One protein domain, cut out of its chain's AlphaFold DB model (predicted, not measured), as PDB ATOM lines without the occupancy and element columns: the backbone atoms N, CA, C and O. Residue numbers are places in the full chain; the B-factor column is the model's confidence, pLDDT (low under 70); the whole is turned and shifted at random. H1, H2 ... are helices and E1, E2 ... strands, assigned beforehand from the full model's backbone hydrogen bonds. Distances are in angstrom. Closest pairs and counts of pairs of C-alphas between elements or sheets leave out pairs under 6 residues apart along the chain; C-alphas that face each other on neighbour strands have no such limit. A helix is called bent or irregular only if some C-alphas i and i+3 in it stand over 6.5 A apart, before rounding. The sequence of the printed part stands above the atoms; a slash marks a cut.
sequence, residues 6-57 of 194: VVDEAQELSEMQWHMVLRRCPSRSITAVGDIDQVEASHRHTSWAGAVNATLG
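AT A GLANCE: This is residues 6 to 57 of the 194 residues of the protein "DNA helicase" of Actinoplanes atraurantiacus (UniProt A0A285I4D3). Two short helices, H1 and H2, pack on each other at a slant, and the short strand E1, paired in parallel with the first two printed residues, 6 and 7, lies apart from both. A long loop, residues 33 to 47, fills one end of the longest axis, and the turn at Ser 27 lies at the other. The printed part has 52 residues, with two named helices and one named strand in the order H1, E1, H2; under half of the residues are in named elements, and the class is mostly helix. The whole is compact, with a radius of gyration of the C-alphas of 10.2 A, and elongated in outline, spanning 28 by 18 by 15 A.

HOW THE PARTS SIT: Residues 6 to 7 form a short parallel pairing with residues 31 to 32 of E1, residues 30 to 32; E1 pairs with no named strand. H1, residues 15 to 24, comes before E1 and is apart from it. H2, residues 48 to 56, is also apart from E1. H1 and H2 touch, and their closest C-alphas, those of His 19 and Thr 55, are 6.3 A apart. Their lines stand at a steep tilt of 50 degrees, and they run the same way. In H1 every O i to N i+4 pair is within hydrogen-bond range; in H2 3 of 5 are.

IN THESE COORDINATES: H1 begins at C-alpha 15, (59.284, -55.673, -100.067), and measures 14.7 A from first to last C-alpha. E1 measures 6.2 A. H2 measures 11.1 A and ends at C-alpha 56, (67.976, -51.327, -101.750); it is irregular, with C-alphas 51 and 54 7.4 A apart.

THE WHOLE: The two C-alphas farthest apart, those of Ser 27 and Ser 42, are 28.8 A apart. The printed part has no cut. The link from H1 to E1 is tight, with 5 residues, and that from E1 to H2 is long, with 15. The mean pLDDT of the printed part is 88.1; residues 40 to 44 are under 70.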
ATOM      1  N   VAL A   6      66.807 -48.778 -87.045       97.25
ATOM      2  CA  VAL A   6      67.117 -50.172 -86.711       97.25
ATOM      3  C   VAL A   6      65.851 -50.996 -86.905       97.25
ATOM      4  O   VAL A   6      64.787 -50.608 -86.420       97.25
ATOM      5  N   VAL A   7      65.962 -52.099 -87.636       95.38
ATOM      6  CA  VAL A   7      64.877 -53.061 -87.838       95.38
ATOM      7  C   VAL A   7      65.327 -54.379 -87.234       95.38
ATOM      8  O   VAL A   7      66.300 -54.962 -87.707       95.38
ATOM      9  N   ASP A   8      64.636 -54.817 -86.190       92.31
ATOM     10  CA  ASP A   8      64.798 -56.158 -85.636       92.31
ATOM     11  C   ASP A   8      63.820 -57.127 -86.309       92.31
ATOM     12  O   ASP A   8      62.800 -56.694 -86.852       92.31
ATOM     13  N   GLU A   9      64.150 -58.417 -86.305       89.81
ATOM     14  CA  GLU A   9      63.411 -59.465 -87.026       89.81
ATOM     15  C   GLU A   9      63.153 -59.093 -88.498       89.81
ATOM     16  O   GLU A   9      62.091 -59.343 -89.074       89.81
ATOM     17  N   ALA A  10      64.146 -58.457 -89.124       92.50
ATOM     18  CA  ALA A  10      64.010 -57.797 -90.415       92.50
ATOM     19  C   ALA A  10      63.686 -58.754 -91.574       92.50
ATOM     20  O   ALA A  10      63.233 -58.320 -92.633       92.50
ATOM     21  N   GLN A  11      63.885 -60.054 -91.372       88.75
ATOM     22  CA  GLN A  11      63.486 -61.094 -92.308       88.75
ATOM     23  C   GLN A  11      61.956 -61.223 -92.461       88.75
ATOM     24  O   GLN A  11      61.492 -61.777 -93.453       88.75
ATOM     25  N   GLU A  12      61.169 -60.693 -91.516       87.81
ATOM     26  CA  GLU A  12      59.699 -60.692 -91.577       87.81
ATOM     27  C   GLU A  12      59.122 -59.563 -92.437       87.81
ATOM     28  O   GLU A  12      57.918 -59.522 -92.682       87.81
ATOM     29  N   LEU A  13      59.954 -58.624 -92.897       91.50
ATOM     30  CA  LEU A  13      59.487 -57.518 -93.724       91.50
ATOM     31  C   LEU A  13      59.325 -57.954 -95.181       91.50
ATOM     32  O   LEU A  13      60.261 -58.427 -95.821       91.50
ATOM     33  N   SER A  14      58.142 -57.689 -95.727       90.00
ATOM     34  CA  SER A  14      57.874 -57.712 -97.162       90.00
ATOM     35  C   SER A  14      58.616 -56.592 -97.884       90.00
ATOM     36  O   SER A  14      58.956 -55.553 -97.306       90.00
ATOM     37  N   GLU A  15      58.754 -56.731 -99.200       89.94
ATOM     38  CA  GLU A  15      59.284 -55.673-100.067       89.94
ATOM     39  C   GLU A  15      58.547 -54.332 -99.880       89.94
ATOM     40  O   GLU A  15      59.163 -53.265 -99.822       89.94
ATOM     41  N   MET A  16      57.221 -54.363 -99.711       91.81
ATOM     42  CA  MET A  16      56.433 -53.147 -99.491       91.81
ATOM     43  C   MET A  16      56.739 -52.501 -98.134       91.81
ATOM     44  O   MET A  16      56.835 -51.276 -98.039       91.81
ATOM     45  N   GLN A  17      56.945 -53.300 -97.085       94.38
ATOM     46  CA  GLN A  17      57.358 -52.783 -95.779       94.38
ATOM     47  C   GLN A  17      58.766 -52.179 -95.842       94.38
ATOM     48  O   GLN A  17      58.982 -51.102 -95.285       94.38
ATOM     49  N   TRP A  18      59.692 -52.766 -96.604       94.12
ATOM     50  CA  TRP A  18      60.990 -52.142 -96.876       94.12
ATOM     51  C   TRP A  18      60.858 -50.789 -97.589       94.12
ATOM     52  O   TRP A  18      61.511 -49.815 -97.203       94.12
ATOM     53  N   HIS A  19      59.951 -50.666 -98.562       94.19
ATOM     54  CA  HIS A  19      59.632 -49.367 -99.161       94.19
ATOM     55  C   HIS A  19      59.068 -48.369 -98.138       94.19
ATOM     56  O   HIS A  19      59.412 -47.183 -98.188       94.19
ATOM     57  N   MET A  20      58.237 -48.816 -97.192       95.44
ATOM     58  CA  MET A  20      57.742 -47.964 -96.105       95.44
ATOM     59  C   MET A  20      58.877 -47.480 -95.190       95.44
ATOM     60  O   MET A  20      58.905 -46.294 -94.851       95.44
ATOM     61  N   VAL A  21      59.835 -48.349 -94.845       95.62
ATOM     62  CA  VAL A  21      61.035 -47.981 -94.070       95.62
ATOM     63  C   VAL A  21      61.840 -46.908 -94.807       95.62
ATOM     64  O   VAL A  21      62.150 -45.860 -94.235       95.62
ATOM     65  N   LEU A  22      62.097 -47.098 -96.104       94.12
ATOM     66  CA  LEU A  22      62.855 -46.143 -96.924       94.12
ATOM     67  C   LEU A  22      62.173 -44.779 -97.051       94.12
ATOM     68  O   LEU A  22      62.845 -43.748 -97.040       94.12
ATOM     69  N   ARG A  23      60.836 -44.740 -97.097       94.81
ATOM     70  CA  ARG A  23      60.081 -43.475 -97.071       94.81
ATOM     71  C   ARG A  23      60.286 -42.691 -95.775       94.81
ATOM     72  O   ARG A  23      60.115 -41.477 -95.778       94.81
ATOM     73  N   ARG A  24      60.625 -43.356 -94.666       95.75
ATOM     74  CA  ARG A  24      60.892 -42.711 -93.370       95.75
ATOM     75  C   ARG A  24      62.379 -42.466 -93.105       95.75
ATOM     76  O   ARG A  24      62.672 -41.592 -92.288       95.75
ATOM     77  N   CYS A  25      63.274 -43.149 -93.825       95.94
ATOM     78  CA  CYS A  25      64.732 -42.995 -93.773       95.94
ATOM     79  C   CYS A  25      65.347 -42.782 -95.182       95.94
ATOM     80  O   CYS A  25      65.954 -43.699 -95.740       95.94
ATOM     81  N   PRO A  26      65.224 -41.582 -95.790       91.50
ATOM     82  CA  PRO A  26      65.734 -41.316 -97.141       91.50
ATOM     83  C   PRO A  26      67.255 -41.369 -97.255       91.50
ATOM     84  O   PRO A  26      67.769 -41.594 -98.348       91.50
ATOM     85  N   SER A  27      67.970 -41.172 -96.138       92.88
ATOM     86  CA  SER A  27      69.421 -41.370 -96.046       92.88
ATOM     87  C   SER A  27      69.821 -42.828 -96.270       92.88
ATOM     88  O   SER A  27      70.984 -43.101 -96.547       92.88
ATOM     89  N   ARG A  28      68.862 -43.763 -96.151       93.56
ATOM     90  CA  ARG A  28      69.057 -45.217 -96.232       93.56
ATOM     91  C   ARG A  28      70.039 -45.752 -95.194       93.56
ATOM     92  O   ARG A  28      70.576 -46.843 -95.352       93.56
ATOM     93  N   SER A  29      70.256 -44.993 -94.124       95.94
ATOM     94  CA  SER A  29      71.016 -45.458 -92.975       95.94
ATOM     95  C   SER A  29      70.129 -46.422 -92.189       95.94
ATOM     96  O   SER A  29      69.204 -46.000 -91.490       95.94
ATOM     97  N   ILE A  30      70.344 -47.721 -92.388       96.62
ATOM     98  CA  ILE A  30      69.518 -48.784 -91.816       96.62
ATOM     99  C   ILE A  30      70.426 -49.874 -91.252       96.62
ATOM    100  O   ILE A  30      71.345 -50.325 -91.934       96.62
ATOM    101  N   THR A  31      70.133 -50.327 -90.037       96.88
ATOM    102  CA  THR A  31      70.688 -51.564 -89.483       96.88
ATOM    103  C   THR A  31      69.564 -52.584 -89.375       96.88
ATOM    104  O   THR A  31      68.665 -52.443 -88.553       96.88
ATOM    105  N   ALA A  32      69.604 -53.590 -90.242       95.25
ATOM    106  CA  ALA A  32      68.666 -54.702 -90.243       95.25
ATOM    107  C   ALA A  32      69.289 -55.890 -89.503       95.25
ATOM    108  O   ALA A  32      70.410 -56.292 -89.822       95.25
ATOM    109  N   VAL A  33      68.578 -56.431 -88.521       94.56
ATOM    110  CA  VAL A  33      68.997 -57.576 -87.710       94.56
ATOM    111  C   VAL A  33      67.939 -58.662 -87.833       94.56
ATOM    112  O   VAL A  33      66.751 -58.365 -87.922       94.56
ATOM    113  N   GLY A  34      68.370 -59.918 -87.888       90.94
ATOM    114  CA  GLY A  34      67.456 -61.040 -88.010       90.94
ATOM    115  C   GLY A  34      68.153 -62.351 -88.339       90.94
ATOM    116  O   GLY A  34      69.373 -62.403 -88.518       90.94
ATOM    117  N   ASP A  35      67.349 -63.397 -88.468       89.00
ATOM    118  CA  ASP A  35      67.775 -64.725 -88.901       89.00
ATOM    119  C   ASP A  35      66.869 -65.188 -90.046       89.00
ATOM    120  O   ASP A  35      65.679 -65.428 -89.848       89.00
ATOM    121  N   ILE A  36      67.426 -65.290 -91.257       86.12
ATOM    122  CA  ILE A  36      66.666 -65.628 -92.471       86.12
ATOM    123  C   ILE A  36      66.062 -67.041 -92.404       86.12
ATOM    124  O   ILE A  36      65.067 -67.316 -93.064       86.12
ATOM    125  N   ASP A  37      66.604 -67.918 -91.557       82.44
ATOM    126  CA  ASP A  37      66.064 -69.265 -91.343       82.44
ATOM    127  C   ASP A  37      64.898 -69.274 -90.343       82.44
ATOM    128  O   ASP A  37      64.243 -70.292 -90.126       82.44
ATOM    129  N   GLN A  38      64.596 -68.119 -89.739       78.69
ATOM    130  CA  GLN A  38      63.471 -67.943 -88.828       78.69
ATOM    131  C   GLN A  38      62.265 -67.230 -89.466       78.69
ATOM    132  O   GLN A  38      61.318 -66.963 -88.734       78.69
ATOM    133  N   VAL A  39      62.233 -66.990 -90.786       77.19
ATOM    134  CA  VAL A  39      61.131 -66.278 -91.486       77.19
ATOM    135  C   VAL A  39      59.768 -66.959 -91.315       77.19
ATOM    136  O   VAL A  39      59.596 -68.118 -91.695       77.19
ATOM    137  N   GLU A  40      58.788 -66.234 -90.771       69.38
ATOM    138  CA  GLU A  40      57.374 -66.629 -90.640       69.38
ATOM    139  C   GLU A  40      56.516 -66.168 -91.813       69.38
ATOM    140  O   GLU A  40      55.537 -66.833 -92.162       69.38
ATOM    141  N   ALA A  41      56.867 -65.031 -92.408       63.25
ATOM    142  CA  ALA A  41      56.036 -64.375 -93.394       63.25
ATOM    143  C   ALA A  41      55.786 -65.216 -94.660       63.25
ATOM    144  O   ALA A  41      56.633 -65.963 -95.153       63.25
ATOM    145  N   SER A  42      54.591 -65.049 -95.237       59.62
ATOM    146  CA  SER A  42      54.159 -65.758 -96.450       59.62
ATOM    147  C   SER A  42      55.018 -65.440 -97.678       59.62
ATOM    148  O   SER A  42      55.124 -66.266 -98.588       59.62
ATOM    149  N   HIS A  43      55.676 -64.276 -97.693       62.16
ATOM    150  CA  HIS A  43      56.693 -63.916 -98.676       62.16
ATOM    151  C   HIS A  43      58.034 -64.570 -98.299       62.16
ATOM    152  O   HIS A  43      58.878 -64.011 -97.602       62.16
ATOM    153  N   ARG A  44      58.225 -65.815 -98.739       65.50
ATOM    154  CA  ARG A  44      59.413 -66.607 -98.398       65.50
ATOM    155  C   ARG A  44      60.663 -66.060 -99.090       65.50
ATOM    156  O   ARG A  44      60.978 -66.453-100.212       65.50
ATOM    157  N   HIS A  45      61.409 -65.195 -98.410       73.69
ATOM    158  CA  HIS A  45      62.785 -64.894 -98.787       73.69
ATOM    159  C   HIS A  45      63.709 -65.932 -98.152       73.69
ATOM    160  O   HIS A  45      63.747 -66.081 -96.938       73.69
ATOM    161  N   THR A  46      64.475 -66.644 -98.974       75.19
ATOM    162  CA  THR A  46      65.463 -67.638 -98.515       75.19
ATOM    163  C   THR A  46      66.872 -67.052 -98.393       75.19
ATOM    164  O   THR A  46      67.833 -67.755 -98.094       75.19
ATOM    165  N   SER A  47      67.021 -65.750 -98.653       85.94
ATOM    166  CA  SER A  47      68.278 -65.016 -98.523       85.94
ATOM    167  C   SER A  47      68.018 -63.539 -98.230       85.94
ATOM    168  O   SER A  47      67.009 -62.978 -98.660       85.94
ATOM    169  N   TRP A  48      68.971 -62.883 -97.564       89.56
ATOM    170  CA  TRP A  48      68.935 -61.431 -97.353       89.56
ATOM    171  C   TRP A  48      68.890 -60.649 -98.665       89.56
ATOM    172  O   TRP A  48      68.140 -59.685 -98.770       89.56
ATOM    173  N   ALA A  49      69.623 -61.105 -99.687       90.69
ATOM    174  CA  ALA A  49      69.558 -60.531-101.028       90.69
ATOM    175  C   ALA A  49      68.123 -60.558-101.575       90.69
ATOM    176  O   ALA A  49      67.626 -59.538-102.044       90.69
ATOM    177  N   GLY A  50      67.430 -61.693-101.442       88.44
ATOM    178  CA  GLY A  50      66.021 -61.805-101.808       88.44
ATOM    179  C   GLY A  50      65.117 -60.849-101.027       88.44
ATOM    180  O   GLY A  50      64.196 -60.296-101.613       88.44
ATOM    181  N   ALA A  51      65.397 -60.621 -99.741       88.12
ATOM    182  CA  ALA A  51      64.585 -59.757 -98.884       88.12
ATOM    183  C   ALA A  51      64.739 -58.258 -99.191       88.12
ATOM    184  O   ALA A  51      63.771 -57.506 -99.087       88.12
ATOM    185  N   VAL A  52      65.944 -57.802 -99.556       91.56
ATOM    186  CA  VAL A  52      66.231 -56.357 -99.630       91.56
ATOM    187  C   VAL A  52      66.572 -55.836-101.023       91.56
ATOM    188  O   VAL A  52      66.413 -54.637-101.259       91.56
ATOM    189  N   ASN A  53      67.002 -56.676-101.974       92.62
ATOM    190  CA  ASN A  53      67.495 -56.187-103.270       92.62
ATOM    191  C   ASN A  53      66.420 -55.458-104.083       92.62
ATOM    192  O   ASN A  53      66.745 -54.483-104.759       92.62
ATOM    193  N   ALA A  54      65.151 -55.864-103.974       89.00
ATOM    194  CA  ALA A  54      64.039 -55.187-104.644       89.00
ATOM    195  C   ALA A  54      63.945 -53.692-104.269       89.00
ATOM    196  O   ALA A  54      63.532 -52.864-105.079       89.00
ATOM    197  N   THR A  55      64.378 -53.323-103.058       89.88
ATOM    198  CA  THR A  55      64.252 -51.956-102.534       89.88
ATOM    199  C   THR A  55      65.589 -51.217-102.417       89.88
ATOM    200  O   THR A  55      65.684 -50.029-102.747       89.88
ATOM    201  N   LEU A  56      66.646 -51.901-101.977       90.38
ATOM    202  CA  LEU A  56      67.976 -51.327-101.750       90.38
ATOM    203  C   LEU A  56      68.918 -51.495-102.952       90.38
ATOM    204  O   LEU A  56      69.867 -50.706-103.100       90.38
ATOM    205  N   GLY A  57      68.637 -52.447-103.846       91.06
ATOM    206  CA  GLY A  57      69.614 -52.979-104.794       91.06
ATOM    207  C   GLY A  57      70.765 -53.656-104.047       91.06
ATOM    208  O   GLY A  57      70.578 -54.179-102.956       91.06
TER     209      GLY A  57